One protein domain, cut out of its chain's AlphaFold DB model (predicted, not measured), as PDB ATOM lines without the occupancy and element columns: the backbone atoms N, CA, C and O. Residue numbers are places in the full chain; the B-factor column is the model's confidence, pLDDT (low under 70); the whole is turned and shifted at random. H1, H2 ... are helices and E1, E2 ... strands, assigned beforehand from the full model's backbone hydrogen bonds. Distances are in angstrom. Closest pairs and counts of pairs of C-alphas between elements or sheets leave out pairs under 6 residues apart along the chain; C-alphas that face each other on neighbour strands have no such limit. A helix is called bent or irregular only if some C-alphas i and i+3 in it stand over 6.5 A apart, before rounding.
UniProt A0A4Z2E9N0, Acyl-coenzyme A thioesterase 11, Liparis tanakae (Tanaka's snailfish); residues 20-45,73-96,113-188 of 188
ATOM      1  N   ARG A  20     209.256 180.320 218.163       55.22
ATOM      2  CA  ARG A  20     210.281 180.526 217.124       55.22
ATOM      3  C   ARG A  20     209.967 179.752 215.823       55.22
ATOM      4  O   ARG A  20     210.795 178.999 215.339       55.22
ATOM      5  N   CYS A  21     208.732 179.855 215.339       56.47
ATOM      6  CA  CYS A  21     207.998 179.089 214.320       56.47
ATOM      7  C   CYS A  21     206.694 178.600 214.953       56.47
ATOM      8  O   CYS A  21     206.675 177.651 215.739       56.47
ATOM      9  N   ALA A  22     205.581 179.239 214.591       72.38
ATOM     10  CA  ALA A  22     204.272 178.699 214.921       72.38
ATOM     11  C   ALA A  22     204.070 177.388 214.152       72.38
ATOM     12  O   ALA A  22     204.436 177.285 212.978       72.38
ATOM     13  N   HIS A  23     203.521 176.377 214.815       84.12
ATOM     14  CA  HIS A  23     203.187 175.134 214.138       84.12
ATOM     15  C   HIS A  23     201.997 175.364 213.215       84.12
ATOM     16  O   HIS A  23     200.964 175.885 213.646       84.12
ATOM     17  N   TRP A  24     202.161 175.025 211.940       85.94
ATOM     18  CA  TRP A  24     201.087 175.139 210.975       85.94
ATOM     19  C   TRP A  24     200.050 174.053 211.231       85.94
ATOM     20  O   TRP A  24     200.352 172.860 211.190       85.94
ATOM     21  N   PHE A  25     198.810 174.488 211.422       86.31
ATOM     22  CA  PHE A  25     197.644 173.627 211.473       86.31
ATOM     23  C   PHE A  25     196.509 174.269 210.668       86.31
ATOM     24  O   PHE A  25     196.300 175.477 210.813       86.31
ATOM     25  N   PRO A  26     195.730 173.499 209.880       85.62
ATOM     26  CA  PRO A  26     194.644 174.054 209.067       85.62
ATOM     27  C   PRO A  26     193.641 174.896 209.869       85.62
ATOM     28  O   PRO A  26     193.261 175.981 209.450       85.62
ATOM     29  N   TRP A  27     193.276 174.463 211.080       85.25
ATOM     30  CA  TRP A  27     192.331 175.200 211.932       85.25
ATOM     31  C   TRP A  27     192.897 176.504 212.520       85.25
ATOM     32  O   TRP A  27     192.133 177.341 212.992       85.25
ATOM     33  N   LEU A  28     194.222 176.701 212.499       87.00
ATOM     34  CA  LEU A  28     194.865 177.946 212.933       87.00
ATOM     35  C   LEU A  28     195.103 178.929 211.782       87.00
ATOM     36  O   LEU A  28     195.591 180.028 212.040       87.00
ATOM     37  N   GLN A  29     194.760 178.575 210.540       87.94
ATOM     38  CA  GLN A  29     194.992 179.386 209.339       87.94
ATOM     39  C   GLN A  29     194.592 180.852 209.526       87.94
ATOM     40  O   GLN A  29     195.426 181.741 209.363       87.94
ATOM     41  N   VAL A  30     193.334 181.100 209.911       89.19
ATOM     42  CA  VAL A  30     192.785 182.459 210.043       89.19
ATOM     43  C   VAL A  30     193.595 183.275 211.051       89.19
ATOM     44  O   VAL A  30     193.978 184.409 210.776       89.19
ATOM     45  N   TYR A  31     193.914 182.673 212.196       88.94
ATOM     46  CA  TYR A  31     194.692 183.310 213.253       88.94
ATOM     47  C   TYR A  31     196.139 183.580 212.820       88.94
ATOM     48  O   TYR A  31     196.646 184.690 212.985       88.94
ATOM     49  N   LEU A  32     196.819 182.585 212.242       88.88
ATOM     50  CA  LEU A  32     198.216 182.709 211.826       88.88
ATOM     51  C   LEU A  32     198.388 183.734 210.709       88.88
ATOM     52  O   LEU A  32     199.330 184.524 210.777       88.88
ATOM     53  N   SER A  33     197.475 183.747 209.740       89.81
ATOM     54  CA  SER A  33     197.459 184.715 208.649       89.81
ATOM     55  C   SER A  33     197.161 186.131 209.140       89.81
ATOM     56  O   SER A  33     197.906 187.066 208.837       89.81
ATOM     57  N   TYR A  34     196.135 186.297 209.985       90.31
ATOM     58  CA  TYR A  34     195.823 187.590 210.592       90.31
ATOM     59  C   TYR A  34     197.028 188.154 211.351       90.31
ATOM     60  O   TYR A  34     197.421 189.301 211.129       90.31
ATOM     61  N   ASN A  35     197.668 187.335 212.187       90.44
ATOM     62  CA  ASN A  35     198.845 187.752 212.942       90.44
ATOM     63  C   ASN A  35     200.042 188.046 212.042       90.44
ATOM     64  O   ASN A  35     200.781 188.978 212.325       90.44
ATOM     65  N   ASN A  36     200.226 187.293 210.953       90.25
ATOM     66  CA  ASN A  36     201.275 187.555 209.970       90.25
ATOM     67  C   ASN A  36     201.123 188.965 209.375       90.25
ATOM     68  O   ASN A  36     202.043 189.781 209.413       90.25
ATOM     69  N   VAL A  37     199.917 189.287 208.900       92.06
ATOM     70  CA  VAL A  37     199.598 190.601 208.323       92.06
ATOM     71  C   VAL A  37     199.683 191.707 209.373       92.06
ATOM     72  O   VAL A  37     200.243 192.768 209.097       92.06
ATOM     73  N   SER A  38     199.151 191.475 210.575       90.12
ATOM     74  CA  SER A  38     199.185 192.441 211.677       90.12
ATOM     75  C   SER A  38     200.620 192.764 212.091       90.12
ATOM     76  O   SER A  38     200.990 193.937 212.140       90.12
ATOM     77  N   ALA A  39     201.459 191.745 212.285       85.00
ATOM     78  CA  ALA A  39     202.868 191.908 212.630       85.00
ATOM     79  C   ALA A  39     203.618 192.737 211.580       85.00
ATOM     80  O   ALA A  39     204.389 193.633 211.935       85.00
ATOM     81  N   LEU A  40     203.367 192.493 210.287       83.88
ATOM     82  CA  LEU A  40     203.975 193.278 209.213       83.88
ATOM     83  C   LEU A  40     203.485 194.731 209.213       83.88
ATOM     84  O   LEU A  40     204.288 195.647 209.039       83.88
ATOM     85  N   LYS A  41     202.190 194.973 209.442       85.62
ATOM     86  CA  LYS A  41     201.646 196.335 209.557       85.62
ATOM     87  C   LYS A  41     202.257 197.086 210.742       85.62
ATOM     88  O   LYS A  41     202.642 198.244 210.591       85.62
ATOM     89  N   VAL A  42     202.406 196.426 211.890       83.69
ATOM     90  CA  VAL A  42     203.072 196.986 213.075       83.69
ATOM     91  C   VAL A  42     204.543 197.286 212.783       83.69
ATOM     92  O   VAL A  42     205.024 198.360 213.145       83.69
ATOM     93  N   LEU A  43     205.254 196.379 212.102       78.12
ATOM     94  CA  LEU A  43     206.636 196.596 211.666       78.12
ATOM     95  C   LEU A  43     206.736 197.834 210.765       78.12
ATOM     96  O   LEU A  43     207.526 198.731 211.052       78.12
ATOM     97  N   ALA A  44     205.900 197.914 209.731       77.38
ATOM     98  CA  ALA A  44     205.887 199.019 208.778       77.38
ATOM     99  C   ALA A  44     205.559 200.371 209.436       77.38
ATOM    100  O   ALA A  44     206.126 201.390 209.052       77.38
ATOM    101  N   ALA A  45     204.695 200.386 210.456       80.94
ATOM    102  CA  ALA A  45     204.257 201.601 211.148       80.94
ATOM    103  C   ALA A  45     205.256 202.152 212.187       80.94
ATOM    104  O   ALA A  45     204.988 203.185 212.810       80.94
ATOM    105  N   VAL A  73     216.241 183.570 193.801       53.22
ATOM    106  CA  VAL A  73     215.772 182.468 194.635       53.22
ATOM    107  C   VAL A  73     216.168 181.198 193.894       53.22
ATOM    108  O   VAL A  73     215.880 181.094 192.703       53.22
ATOM    109  N   GLU A  74     216.897 180.285 194.535       61.00
ATOM    110  CA  GLU A  74     217.370 179.082 193.834       61.00
ATOM    111  C   GLU A  74     216.211 178.148 193.516       61.00
ATOM    112  O   GLU A  74     216.094 177.698 192.379       61.00
ATOM    113  N   THR A  75     215.299 177.961 194.471       75.75
ATOM    114  CA  THR A  75     213.988 177.349 194.234       75.75
ATOM    115  C   THR A  75     212.932 177.967 195.156       75.75
ATOM    116  O   THR A  75     213.209 178.338 196.300       75.75
ATOM    117  N   CYS A  76     211.713 178.126 194.637       83.88
ATOM    118  CA  CYS A  76     210.545 178.595 195.381       83.88
ATOM    119  C   CYS A  76     209.371 177.680 195.041       83.88
ATOM    120  O   CYS A  76     208.719 177.853 194.009       83.88
ATOM    121  N   ASP A  77     209.122 176.703 195.902       90.94
ATOM    122  CA  ASP A  77     208.132 175.665 195.662       90.94
ATOM    123  C   ASP A  77     206.854 175.990 196.431       90.94
ATOM    124  O   ASP A  77     206.870 176.171 197.652       90.94
ATOM    125  N   LEU A  78     205.721 176.058 195.728       91.38
ATOM    126  CA  LEU A  78     204.412 176.123 196.373       91.38
ATOM    127  C   LEU A  78     204.113 174.759 196.999       91.38
ATOM    128  O   LEU A  78     203.842 173.793 196.291       91.38
ATOM    129  N   ILE A  79     204.118 174.694 198.328       94.00
ATOM    130  CA  ILE A  79     203.742 173.489 199.074       94.00
ATOM    131  C   ILE A  79     202.226 173.320 199.023       94.00
ATOM    132  O   ILE A  79     201.707 172.241 198.741       94.00
ATOM    133  N   HIS A  80     201.505 174.393 199.351       93.31
ATOM    134  CA  HIS A  80     200.057 174.355 199.460       93.31
ATOM    135  C   HIS A  80     199.452 175.747 199.288       93.31
ATOM    136  O   HIS A  80     199.879 176.710 199.925       93.31
ATOM    137  N   ARG A  81     198.418 175.842 198.453       94.38
ATOM    138  CA  ARG A  81     197.528 177.001 198.415       94.38
ATOM    139  C   ARG A  81     196.451 176.794 199.471       94.38
ATOM    140  O   ARG A  81     195.606 175.921 199.296       94.38
ATOM    141  N   VAL A  82     196.525 177.564 200.552       93.62
ATOM    142  CA  VAL A  82     195.608 177.430 201.684       93.62
ATOM    143  C   VAL A  82     194.239 178.003 201.314       93.62
ATOM    144  O   VAL A  82     193.217 177.358 201.528       93.62
ATOM    145  N   ASP A  83     194.232 179.190 200.706       93.94
ATOM    146  CA  ASP A  83     193.057 179.812 200.097       93.94
ATOM    147  C   ASP A  83     193.474 180.785 198.967       93.94
ATOM    148  O   ASP A  83     194.517 180.618 198.325       93.94
ATOM    149  N   ASP A  84     192.643 181.775 198.641       94.94
ATOM    150  CA  ASP A  84     192.945 182.770 197.605       94.94
ATOM    151  C   ASP A  84     194.032 183.770 198.004       94.94
ATOM    152  O   ASP A  84     194.681 184.346 197.121       94.94
ATOM    153  N   ASP A  85     194.235 183.951 199.305       94.88
ATOM    154  CA  ASP A  85     195.037 184.982 199.942       94.88
ATOM    155  C   ASP A  85     196.186 184.435 200.812       94.88
ATOM    156  O   ASP A  85     197.095 185.190 201.163       94.88
ATOM    157  N   ASP A  86     196.211 183.138 201.105       95.38
ATOM    158  CA  ASP A  86     197.185 182.485 201.974       95.38
ATOM    159  C   ASP A  86     197.835 181.253 201.322       95.38
ATOM    160  O   ASP A  86     197.178 180.374 200.758       95.38
ATOM    161  N   PHE A  87     199.165 181.179 201.410       95.31
ATOM    162  CA  PHE A  87     199.989 180.194 200.707       95.31
ATOM    163  C   PHE A  87     201.139 179.708 201.589       95.31
ATOM    164  O   PHE A  87     201.708 180.478 202.361       95.31
ATOM    165  N   LEU A  88     201.527 178.448 201.425       95.75
ATOM    166  CA  LEU A  88     202.727 177.873 202.021       95.75
ATOM    167  C   LEU A  88     203.773 177.620 200.943       95.75
ATOM    168  O   LEU A  88     203.502 176.910 199.975       95.75
ATOM    169  N   TYR A  89     204.971 178.154 201.148       94.62
ATOM    170  CA  TYR A  89     206.104 177.991 200.243       94.62
ATOM    171  C   TYR A  89     207.293 177.344 200.945       94.62
ATOM    172  O   TYR A  89     207.550 177.620 202.120       94.62
ATOM    173  N   ARG A  90     208.058 176.548 200.197       93.31
ATOM    174  CA  ARG A  90     209.446 176.229 200.519       93.31
ATOM    175  C   ARG A  90     210.345 177.128 199.684       93.31
ATOM    176  O   ARG A  90     210.236 177.141 198.464       93.31
ATOM    177  N   VAL A  91     211.225 177.874 200.334       90.19
ATOM    178  CA  VAL A  91     212.191 178.750 199.662       90.19
ATOM    179  C   VAL A  91     213.590 178.258 199.977       90.19
ATOM    180  O   VAL A  91     213.906 178.087 201.150       90.19
ATOM    181  N   VAL A  92     214.416 178.058 198.952       88.06
ATOM    182  CA  VAL A  92     215.831 177.692 199.086       88.06
ATOM    183  C   VAL A  92     216.712 178.844 198.615       88.06
ATOM    184  O   VAL A  92     216.476 179.458 197.568       88.06
ATOM    185  N   THR A  93     217.740 179.139 199.402       81.94
ATOM    186  CA  THR A  93     218.731 180.181 199.128       81.94
ATOM    187  C   THR A  93     220.135 179.699 199.494       81.94
ATOM    188  O   THR A  93     220.267 178.950 200.464       81.94
ATOM    189  N   PRO A  94     221.199 180.193 198.841       80.06
ATOM    190  CA  PRO A  94     222.567 179.951 199.293       80.06
ATOM    191  C   PRO A  94     222.756 180.410 200.740       80.06
ATOM    192  O   PRO A  94     222.264 181.479 201.117       80.06
ATOM    193  N   SER A  95     223.501 179.655 201.548       69.62
ATOM    194  CA  SER A  95     223.885 180.161 202.866       69.62
ATOM    195  C   SER A  95     224.861 181.327 202.723       69.62
ATOM    196  O   SER A  95     225.891 181.251 202.048       69.62
ATOM    197  N   VAL A  96     224.560 182.432 203.404       64.12
ATOM    198  CA  VAL A  96     225.553 183.478 203.638       64.12
ATOM    199  C   VAL A  96     226.444 182.967 204.761       64.12
ATOM    200  O   VAL A  96     226.082 183.044 205.933       64.12
ATOM    201  N   VAL A 113     226.455 174.529 202.107       71.44
ATOM    202  CA  VAL A 113     225.189 174.091 202.723       71.44
ATOM    203  C   VAL A 113     224.097 175.110 202.398       71.44
ATOM    204  O   VAL A 113     224.249 176.289 202.712       71.44
ATOM    205  N   LEU A 114     223.025 174.697 201.727       82.94
ATOM    206  CA  LEU A 114     221.944 175.599 201.340       82.94
ATOM    207  C   LEU A 114     221.082 175.942 202.561       82.94
ATOM    208  O   LEU A 114     221.041 175.209 203.546       82.94
ATOM    209  N   GLN A 115     220.397 177.079 202.531       86.75
ATOM    210  CA  GLN A 115     219.422 177.463 203.549       86.75
ATOM    211  C   GLN A 115     218.012 177.271 202.989       86.75
ATOM    212  O   GLN A 115     217.743 177.705 201.870       86.75
ATOM    213  N   ASP A 116     217.107 176.661 203.756       90.44
ATOM    214  CA  ASP A 116     215.696 176.550 203.381       90.44
ATOM    215  C   ASP A 116     214.751 177.207 204.395       90.44
ATOM    216  O   ASP A 116     215.044 177.331 205.583       90.44
ATOM    217  N   PHE A 117     213.592 177.651 203.918       92.00
ATOM    218  CA  PHE A 117     212.549 178.281 204.721       92.00
ATOM    219  C   PHE A 117     211.198 177.678 204.365       92.00
ATOM    220  O   PHE A 117     210.884 177.519 203.189       92.00
ATOM    221  N   ILE A 118     210.367 177.423 205.374       94.00
ATOM    222  CA  ILE A 118     208.947 177.116 205.185       94.00
ATOM    223  C   ILE A 118     208.159 178.368 205.555       94.00
ATOM    224  O   ILE A 118     208.098 178.727 206.732       94.00
ATOM    225  N   LEU A 119     207.617 179.065 204.558       94.31
ATOM    226  CA  LEU A 119     207.006 180.382 204.713       94.31
ATOM    227  C   LEU A 119     205.492 180.328 204.512       94.31
ATOM    228  O   LEU A 119     205.013 179.884 203.471       94.31
ATOM    229  N   LEU A 120     204.755 180.870 205.481       95.94
ATOM    230  CA  LEU A 120     203.383 181.324 205.292       95.94
ATOM    231  C   LEU A 120     203.413 182.709 204.643       95.94
ATOM    232  O   LEU A 120     203.913 183.669 205.238       95.94
ATOM    233  N   ALA A 121     202.855 182.799 203.442       95.69
ATOM    234  CA  ALA A 121     202.640 184.035 202.715       95.69
ATOM    235  C   ALA A 121     201.162 184.425 202.762       95.69
ATOM    236  O   ALA A 121     200.314 183.697 202.255       95.69
ATOM    237  N   SER A 122     200.879 185.590 203.340       96.94
ATOM    238  CA  SER A 122     199.531 186.121 203.543       96.94
ATOM    239  C   SER A 122     199.393 187.448 202.814       96.94
ATOM    240  O   SER A 122     199.966 188.457 203.237       96.94
ATOM    241  N   LYS A 123     198.656 187.466 201.704       95.62
ATOM    242  CA  LYS A 123     198.419 188.681 200.918       95.62
ATOM    243  C   LYS A 123     197.069 189.295 201.273       95.62
ATOM    244  O   LYS A 123     196.115 188.578 201.546       95.62
ATOM    245  N   ARG A 124     196.975 190.622 201.304       96.50
ATOM    246  CA  ARG A 124     195.734 191.349 201.603       96.50
ATOM    247  C   ARG A 124     195.621 192.592 200.732       96.50
ATOM    248  O   ARG A 124     196.584 193.342 200.569       96.50
ATOM    249  N   ARG A 125     194.420 192.803 200.187       93.44
ATOM    250  CA  ARG A 125     194.075 194.009 199.427       93.44
ATOM    251  C   ARG A 125     193.998 195.233 200.356       93.44
ATOM    252  O   ARG A 125     193.734 195.058 201.547       93.44
ATOM    253  N   PRO A 126     194.193 196.451 199.821       92.75
ATOM    254  CA  PRO A 126     193.887 197.689 200.533       92.75
ATOM    255  C   PRO A 126     192.458 197.680 201.086       92.75
ATOM    256  O   PRO A 126     191.538 197.263 200.378       92.75
ATOM    257  N   CYS A 127     192.265 198.148 202.322       87.56
ATOM    258  CA  CYS A 127     190.928 198.302 202.905       87.56
ATOM    259  C   CYS A 127     190.261 199.609 202.442       87.56
ATOM    260  O   CYS A 127     189.037 199.667 202.341       87.56
ATOM    261  N   GLY A 128     191.053 200.635 202.125       88.31
ATOM    262  CA  GLY A 128     190.588 201.904 201.577       88.31
ATOM    263  C   GLY A 128     191.649 202.641 200.759       88.31
ATOM    264  O   GLY A 128     192.753 202.151 200.515       88.31
ATOM    265  N   SER A 129     191.295 203.846 200.309       86.25
ATOM    266  CA  SER A 129     192.223 204.724 199.592       86.25
ATOM    267  C   SER A 129     193.405 205.103 200.485       86.25
ATOM    268  O   SER A 129     193.211 205.571 201.602       86.25
ATOM    269  N   GLY A 130     194.622 204.938 199.967       85.50
ATOM    270  CA  GLY A 130     195.863 205.206 200.698       85.50
ATOM    271  C   GLY A 130     196.410 204.010 201.480       85.50
ATOM    272  O   GLY A 130     197.574 204.047 201.874       85.50
ATOM    273  N   ASP A 131     195.636 202.931 201.645       89.50
ATOM    274  CA  ASP A 131     196.148 201.709 202.261       89.50
ATOM    275  C   ASP A 131     197.052 200.934 201.289       89.50
ATOM    276  O   ASP A 131     196.735 200.806 200.100       89.50
ATOM    277  N   PRO A 132     198.167 200.360 201.772       88.81
ATOM    278  CA  PRO A 132     199.004 199.507 200.951       88.81
ATOM    279  C   PRO A 132     198.334 198.158 200.700       88.81
ATOM    280  O   PRO A 132     197.669 197.592 201.571       88.81
ATOM    281  N   TYR A 133     198.618 197.575 199.540       91.12
ATOM    282  CA  TYR A 133     198.524 196.129 199.388       91.12
ATOM    283  C   TYR A 133     199.645 195.491 200.213       91.12
ATOM    284  O   TYR A 133     200.787 195.952 200.169       91.12
ATOM    285  N   VAL A 134     199.334 194.442 200.967       92.56
ATOM    286  CA  VAL A 134     200.282 193.820 201.899       92.56
ATOM    287  C   VAL A 134     200.540 192.380 201.486       92.56
ATOM    288  O   VAL A 134     199.600 191.656 201.184       92.56
ATOM    289  N   ILE A 135     201.802 191.958 201.510       94.56
ATOM    290  CA  ILE A 135     202.204 190.549 201.434       94.56
ATOM    291  C   ILE A 135     203.079 190.275 202.649       94.56
ATOM    292  O   ILE A 135     204.225 190.712 202.678       94.56
ATOM    293  N   ALA A 136     202.537 189.587 203.649       93.56
ATOM    294  CA  ALA A 136     203.250 189.226 204.867       93.56
ATOM    295  C   ALA A 136     203.858 187.829 204.765       93.56
ATOM    296  O   ALA A 136     203.223 186.907 204.263       93.56
ATOM    297  N   LEU A 137     205.086 187.683 205.250       94.00
ATOM    298  CA  LEU A 137     205.870 186.458 205.230       94.00
ATOM    299  C   LEU A 137     206.331 186.131 206.649       94.00
ATOM    300  O   LEU A 137     206.959 186.958 207.317       94.00
ATOM    301  N   ARG A 138     206.088 184.892 207.074       92.69
ATOM    302  CA  ARG A 138     206.646 184.348 208.316       92.69
ATOM    303  C   ARG A 138     206.949 182.868 208.190       92.69
ATOM    304  O   ARG A 138     206.251 182.149 207.481       92.69
ATOM    305  N   SER A 139     207.939 182.401 208.932       92.44
ATOM    306  CA  SER A 139     208.256 180.989 209.045       92.44
ATOM    307  C   SER A 139     207.238 180.259 209.911       92.44
ATOM    308  O   SER A 139     206.824 180.738 210.972       92.44
ATOM    309  N   VAL A 140     206.854 179.074 209.449       92.06
ATOM    310  CA  VAL A 140     206.009 178.125 210.177       92.06
ATOM    311  C   VAL A 140     206.669 176.750 210.166       92.06
ATOM    312  O   VAL A 140     207.431 176.426 209.257       92.06
ATOM    313  N   SER A 141     206.382 175.925 211.172       90.69
ATOM    314  CA  SER A 141     206.771 174.512 211.127       90.69
ATOM    315  C   SER A 141     205.654 173.686 210.501       90.69
ATOM    316  O   SER A 141     204.483 173.893 210.807       90.69
ATOM    317  N   LEU A 142     206.018 172.763 209.614       90.44
ATOM    318  CA  LEU A 142     205.080 171.897 208.911       90.44
ATOM    319  C   LEU A 142     205.572 170.444 209.032       90.44
ATOM    320  O   LEU A 142     206.679 170.166 208.575       90.44
ATOM    321  N   PRO A 143     204.794 169.512 209.619       88.81
ATOM    322  CA  PRO A 143     205.234 168.128 209.836       88.81
ATOM    323  C   PRO A 143     205.671 167.390 208.572       88.81
ATOM    324  O   PRO A 143     206.543 166.532 208.632       88.81
ATOM    325  N   THR A 144     205.084 167.730 207.424       89.94
ATOM    326  CA  THR A 144     205.433 167.129 206.129       89.94
ATOM    327  C   THR A 144     206.740 167.669 205.545       89.94
ATOM    328  O   THR A 144     207.235 167.110 204.576       89.94
ATOM    329  N   HIS A 145     207.301 168.742 206.120       92.62
ATOM    330  CA  HIS A 145     208.535 169.399 205.673       92.62
ATOM    331  C   HIS A 145     209.478 169.674 206.865       92.62
ATOM    332  O   HIS A 145     209.782 170.835 207.191       92.62
ATOM    333  N   PRO A 146     209.935 168.617 207.563       90.81
ATOM    334  CA  PRO A 146     210.874 168.766 208.667       90.81
ATOM    335  C   PRO A 146     212.226 169.316 208.170       90.81
ATOM    336  O   PRO A 146     212.490 169.323 206.965       90.81
ATOM    337  N   PRO A 147     213.082 169.837 209.065       88.50
ATOM    338  CA  PRO A 147     214.478 170.121 208.738       88.50
ATOM    339  C   PRO A 147     215.206 168.856 208.257       88.50
ATOM    340  O   PRO A 147     214.948 167.767 208.771       88.50
ATOM    341  N   THR A 148     216.116 169.009 207.301       86.19
ATOM    342  CA  THR A 148     216.934 167.932 206.714       86.19
ATOM    343  C   THR A 148     218.410 168.320 206.769       86.19
ATOM    344  O   THR A 148     218.712 169.506 206.818       86.19
ATOM    345  N   GLU A 149     219.334 167.360 206.719       83.62
ATOM    346  CA  GLU A 149     220.779 167.649 206.812       83.62
ATOM    347  C   GLU A 149     221.319 168.448 205.612       83.62
ATOM    348  O   GLU A 149     222.245 169.239 205.773       83.62
ATOM    349  N   ASP A 150     220.676 168.328 204.447       83.62
ATOM    350  CA  ASP A 150     221.047 169.050 203.220       83.62
ATOM    351  C   ASP A 150     220.818 170.571 203.310       83.62
ATOM    352  O   ASP A 150     221.365 171.337 202.515       83.62
ATOM    353  N   PHE A 151     219.987 171.020 204.263       85.12
ATOM    354  CA  PHE A 151     219.578 172.416 204.378       85.12
ATOM    355  C   PHE A 151     219.638 172.924 205.817       85.12
ATOM    356  O   PHE A 151     219.064 172.356 206.745       85.12
ATOM    357  N   HIS A 152     220.220 174.104 206.006       86.06
ATOM    358  CA  HIS A 152     220.019 174.861 207.233       86.06
ATOM    359  C   HIS A 152     218.608 175.464 207.235       86.06
ATOM    360  O   HIS A 152     218.315 176.363 206.449       86.06
ATOM    361  N   ARG A 153     217.734 175.017 208.146       90.38
ATOM    362  CA  ARG A 153     216.394 175.607 208.305       90.38
ATOM    363  C   ARG A 153     216.503 177.031 208.848       90.38
ATOM    364  O   ARG A 153     216.819 177.244 210.018       90.38
ATOM    365  N   GLY A 154     216.227 178.005 207.995       85.31
ATOM    366  CA  GLY A 154     216.120 179.411 208.343       85.31
ATOM    367  C   GLY A 154     214.787 179.776 208.987       85.31
ATOM    368  O   GLY A 154     213.788 179.061 208.880       85.31
ATOM    369  N   GLU A 155     214.775 180.937 209.640       84.50
ATOM    370  CA  GLU A 155     213.606 181.462 210.335       84.50
ATOM    371  C   GLU A 155     213.384 182.942 209.999       84.50
ATOM    372  O   GLU A 155     214.285 183.774 210.105       84.50
ATOM    373  N   VAL A 156     212.149 183.267 209.628       85.38
ATOM    374  CA  VAL A 156     211.649 184.617 209.380       85.38
ATOM    375  C   VAL A 156     210.501 184.875 210.345       85.38
ATOM    376  O   VAL A 156     209.427 184.299 210.210       85.38
ATOM    377  N   LEU A 157     210.688 185.752 211.325       83.69
ATOM    378  CA  LEU A 157     209.618 186.048 212.284       83.69
ATOM    379  C   LEU A 157     208.551 186.971 211.701       83.69
ATOM    380  O   LEU A 157     207.359 186.760 211.913       83.69
ATOM    381  N   CYS A 158     209.000 187.997 210.982       85.81
ATOM    382  CA  CYS A 158     208.151 188.975 210.327       85.81
ATOM    383  C   CYS A 158     208.932 189.598 209.172       85.81
ATOM    384  O   CYS A 158     209.962 190.240 209.383       85.81
ATOM    385  N   ALA A 159     208.458 189.401 207.951       88.00
ATOM    386  CA  ALA A 159     208.959 190.095 206.779       88.00
ATOM    387  C   ALA A 159     207.823 190.314 205.783       88.00
ATOM    388  O   ALA A 159     206.707 189.828 205.963       88.00
ATOM    389  N   GLY A 160     208.110 191.039 204.712       90.06
ATOM    390  CA  GLY A 160     207.215 191.120 203.575       90.06
ATOM    391  C   GLY A 160     207.221 192.480 202.912       90.06
ATOM    392  O   GLY A 160     208.182 193.242 203.011       90.06
ATOM    393  N   PHE A 161     206.133 192.770 202.214       89.69
ATOM    394  CA  PHE A 161     206.043 193.888 201.295       89.69
ATOM    395  C   PHE A 161     204.804 194.727 201.575       89.69
ATOM    396  O   PHE A 161     203.719 194.194 201.818       89.69
ATOM    397  N   THR A 162     204.960 196.043 201.467       87.75
ATOM    398  CA  THR A 162     203.837 196.969 201.297       87.75
ATOM    399  C   THR A 162     203.951 197.624 199.932       87.75
ATOM    400  O   THR A 162     205.000 198.183 199.609       87.75
ATOM    401  N   ILE A 163     202.884 197.556 199.143       86.31
ATOM    402  CA  ILE A 163     202.839 198.044 197.765       86.31
ATOM    403  C   ILE A 163     201.794 199.156 197.696       86.31
ATOM    404  O   ILE A 163     200.607 198.914 197.919       86.31
ATOM    405  N   LEU A 164     202.242 200.373 197.397       85.00
ATOM    406  CA  LEU A 164     201.403 201.565 197.301       85.00
ATOM    407  C   LEU A 164     201.377 202.068 195.857       85.00
ATOM    408  O   LEU A 164     202.447 202.303 195.296       85.00
ATOM    409  N   PRO A 165     200.203 202.270 195.241       80.44
ATOM    410  CA  PRO A 165     200.137 202.910 193.935       80.44
ATOM    411  C   PRO A 165     200.583 204.374 194.051       80.44
ATOM    412  O   PRO A 165     200.125 205.103 194.925       80.44
ATOM    413  N   THR A 166     201.472 204.815 193.161       79.94
ATOM    414  CA  THR A 166     201.920 206.220 193.080       79.94
ATOM    415  C   THR A 166     201.400 206.922 191.830       79.94
ATOM    416  O   THR A 166     201.253 208.139 191.813       79.94
ATOM    417  N   SER A 167     201.101 206.164 190.773       78.12
ATOM    418  CA  SER A 167     200.418 206.624 189.558       78.12
ATOM    419  C   SER A 167     199.801 205.425 188.830       78.12
ATOM    420  O   SER A 167     199.980 204.285 189.256       78.12
ATOM    421  N   SER A 168     199.122 205.646 187.702       71.56
ATOM    422  CA  SER A 168     198.403 204.594 186.958       71.56
ATOM    423  C   SER A 168     199.245 203.376 186.543       71.56
ATOM    424  O   SER A 168     198.679 202.317 186.287       71.56
ATOM    425  N   ARG A 169     200.579 203.497 186.465       76.62
ATOM    426  CA  ARG A 169     201.493 202.395 186.096       76.62
ATOM    427  C   ARG A 169     202.695 202.236 187.026       76.62
ATOM    428  O   ARG A 169     203.622 201.505 186.692       76.62
ATOM    429  N   LYS A 170     202.727 202.948 188.154       74.56
ATOM    430  CA  LYS A 170     203.851 202.883 189.095       74.56
ATOM    431  C   LYS A 170     203.348 202.620 190.501       74.56
ATOM    432  O   LYS A 170     202.361 203.213 190.932       74.56
ATOM    433  N   SER A 171     204.100 201.788 191.208       76.88
ATOM    434  CA  SER A 171     203.893 201.505 192.619       76.88
ATOM    435  C   SER A 171     205.207 201.669 193.369       76.88
ATOM    436  O   SER A 171     206.272 201.333 192.855       76.88
ATOM    437  N   LEU A 172     205.121 202.176 194.590       80.56
ATOM    438  CA  LEU A 172     206.198 202.161 195.563       80.56
ATOM    439  C   LEU A 172     206.122 200.846 196.338       80.56
ATOM    440  O   LEU A 172     205.081 200.519 196.909       80.56
ATOM    441  N   VAL A 173     207.220 200.096 196.346       83.00
ATOM    442  CA  VAL A 173     207.341 198.849 197.104       83.00
ATOM    443  C   VAL A 173     208.298 199.092 198.260       83.00
ATOM    444  O   VAL A 173     209.463 199.414 198.038       83.00
ATOM    445  N   HIS A 174     207.825 198.915 199.490       80.81
ATOM    446  CA  HIS A 174     208.707 198.822 200.651       80.81
ATOM    447  C   HIS A 174     208.890 197.360 201.031       80.81
ATOM    448  O   HIS A 174     207.912 196.616 201.139       80.81
ATOM    449  N   VAL A 175     210.144 196.978 201.256       84.75
ATOM    450  CA  VAL A 175     210.530 195.666 201.770       84.75
ATOM    451  C   VAL A 175     210.807 195.810 203.258       84.75
ATOM    452  O   VAL A 175     211.643 196.617 203.663       84.75
ATOM    453  N   HIS A 176     210.123 195.015 204.068       81.06
ATOM    454  CA  HIS A 176     210.269 195.014 205.517       81.06
ATOM    455  C   HIS A 176     210.877 193.691 205.954       81.06
ATOM    456  O   HIS A 176     210.394 192.625 205.574       81.06
ATOM    457  N   VAL A 177     211.925 193.751 206.772       82.12
ATOM    458  CA  VAL A 177     212.553 192.567 207.365       82.12
ATOM    459  C   VAL A 177     212.758 192.829 208.850       82.12
ATOM    460  O   VAL A 177     213.588 193.649 209.246       82.12
ATOM    461  N   GLY A 178     211.980 192.148 209.684       73.50
ATOM    462  CA  GLY A 178     212.125 192.168 211.129       73.50
ATOM    463  C   GLY A 178     213.237 191.216 211.560       73.50
ATOM    464  O   GLY A 178     213.144 190.010 211.348       73.50
ATOM    465  N   LYS A 179     214.282 191.749 212.198       65.50
ATOM    466  CA  LYS A 179     215.283 190.938 212.905       65.50
ATOM    467  C   LYS A 179     214.909 190.825 214.382       65.50
ATOM    468  O   LYS A 179     214.553 191.828 215.002       65.50
ATOM    469  N   GLN A 180     215.029 189.624 214.947       56.28
ATOM    470  CA  GLN A 180     214.991 189.436 216.398       56.28
ATOM    471  C   GLN A 180     216.310 189.932 216.991       56.28
ATOM    472  O   GLN A 180     217.377 189.521 216.535       56.28
ATOM    473  N   VAL A 181     216.252 190.774 218.022       52.84
ATOM    474  CA  VAL A 181     217.438 191.068 218.835       52.84
ATOM    475  C   VAL A 181     217.551 189.965 219.894       52.84
ATOM    476  O   VAL A 181     216.597 189.792 220.667       52.84
ATOM    477  N   PRO A 182     218.658 189.196 219.940       43.97
ATOM    478  CA  PRO A 182     218.856 188.166 220.956       43.97
ATOM    479  C   PRO A 182     218.630 188.726 222.366       43.97
ATOM    480  O   PRO A 182     219.102 189.813 222.687       43.97
ATOM    481  N   GLY A 183     217.875 188.006 223.200       40.16
ATOM    482  CA  GLY A 183     217.566 188.428 224.574       40.16
ATOM    483  C   GLY A 183     216.369 189.375 224.729       40.16
ATOM    484  O   GLY A 183     215.994 189.678 225.859       40.16
ATOM    485  N   THR A 184     215.719 189.797 223.640       40.16
ATOM    486  CA  THR A 184     214.445 190.534 223.712       40.16
ATOM    487  C   THR A 184     213.274 189.620 223.355       40.16
ATOM    488  O   THR A 184     213.310 188.927 222.339       40.16
ATOM    489  N   CYS A 185     212.226 189.610 224.183       41.53
ATOM    490  CA  CYS A 185     210.920 189.062 223.815       41.53
ATOM    491  C   CYS A 185     210.229 190.119 222.941       41.53
ATOM    492  O   CYS A 185     209.789 191.151 223.442       41.53
ATOM    493  N   SER A 186     210.205 189.916 221.624       42.09
ATOM    494  CA  SER A 186     209.441 190.788 220.726       42.09
ATOM    495  C   SER A 186     208.048 190.198 220.571       42.09
ATOM    496  O   SER A 186     207.867 189.222 219.848       42.09
ATOM    497  N   CYS A 187     207.079 190.769 221.281       37.88
ATOM    498  CA  CYS A 187     205.672 190.531 220.992       37.88
ATOM    499  C   CYS A 187     205.360 191.258 219.677       37.88
ATOM    500  O   CYS A 187     205.407 192.489 219.636       37.88
ATOM    501  N   TRP A 188     205.145 190.495 218.608       43.34
ATOM    502  CA  TRP A 188     204.608 190.996 217.344       43.34
ATOM    503  C   TRP A 188     203.108 190.743 217.295       43.34
ATOM    504  O   TRP A 188     202.705 189.635 217.722       43.34
TER     505      TRP A 188
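Overview. This is residues 20 to 45, 73 to 96 and 113 to 188 of the 188 residues of the protein "Acyl-coenzyme A thioesterase 11" of Liparis tanakae (Tanaka's snailfish) (UniProt A0A4Z2E9N0). One strongly twisted sheet of seven strands forms a wall, with the long helix H1 laid across one face of it and no named helix over the other. Strands E3 and E4 lie in the middle, the hairpin of E1 and E2 continues the sheet beyond E3, the hairpin of E6 and E7 continues it beyond E4, and the very short E5 sits beside one end of E3. The printed part has 126 residues with one named helix and seven named strands, in the order H1, E1, E2, E3, E4, E5, E6, E7; the class is mixed, helices and strands. The sheet is branched and mixed, with neighbours antiparallel except for the parallel pair E3 and E5. The whole is compact, with a radius of gyration of the C-alphas of 15.2 A and spans of 47 by 34 by 33 A.

Along the chain. The printed part begins at Arg 20, and helix H1 takes residues 26 to 44, from C-alpha 26 at (194.644, 174.054, 209.067) over 27.4 A. H1 is irregular: C-alphas 27 and 30 are 7.5 A apart. After the first cut come E1, residues 75 to 81, 17.0 A long, and E2, residues 86 to 94, 25.6 A long. After the second cut, E3, the longest strand by residues, runs over residues 114 to 124 and 30.6 A, from C-alpha 114 at (221.944, 175.599, 201.340). E4 is residues 133 to 141, 25.9 A, and E5 is residues 151 to 153, 6.0 A. E6 is residues 158 to 167, 28.3 A, and E7 is residues 170 to 178, 25.9 A, with C-alpha 178 at (212.125, 192.168, 211.129).

Arrangement. E3 has three neighbours: E2 lies on one side of it, beside residues 114 to 122, and E4, beside residues 118 to 124, and E5, beside residues 114 to 117, lie on the other side. E2 and E3 are antiparallel, with N 89 and O 119 2.9 A apart, within hydrogen-bond range. The hairpin E3 and E4 has N 122 and O 136 at 2.8 A and an angle of 136 degrees between directions. E3 and E5 are parallel at 45 degrees, with N 152 and O 114 at 2.8 A. On the other side of E2, edge strand E1 forms a hairpin with it, with N 77 and O 90 at 2.8 A. On the other side of E4, E6 is its antiparallel neighbour, with N 135 and O 161 at 3.0 A. Edge strand E7 forms a hairpin with E6, with N 162 and O 174 at 3.0 A. E1 and E7 are apart. Residues 22 to 23 make a short parallel pairing with residues 140 to 141 of E4. H1 is on the sheet at a height of 7.7 A and runs across the strands, at 89 degrees to E3 on the local plane. It is over E3, and only just over E4, E6 and E7, with 3 of its C-alphas falling on each. The closest C-alphas of H1 and E4 are those of Val 37 and Ala 136, 5.2 A apart; those of H1 and E3 are Ser 33 and Ser 122, 5.7 A. In H1, 13 of 15 O i to N i+4 pairs are within hydrogen-bond range.

Size, cuts and confidence. The two C-alphas farthest apart are those of Glu 149 and Ser 168, 47.5 A. Residues 46 to 72 are not printed, with 27.8 A between C-alphas 45 and 73, and residues 97 to 112 are not printed, with 9.4 A between C-alphas 96 and 113. Of the links that are printed whole, E1 to E2, E5 to E6 and E6 to E7 are tight, E3 to E4 and E4 to E5 are short, and none is long. The mean pLDDT of the printed part is 82.9; residues 20 to 21, 73 to 74, 95 to 96 and 179 to 188, the last being the chain's end, are under 70.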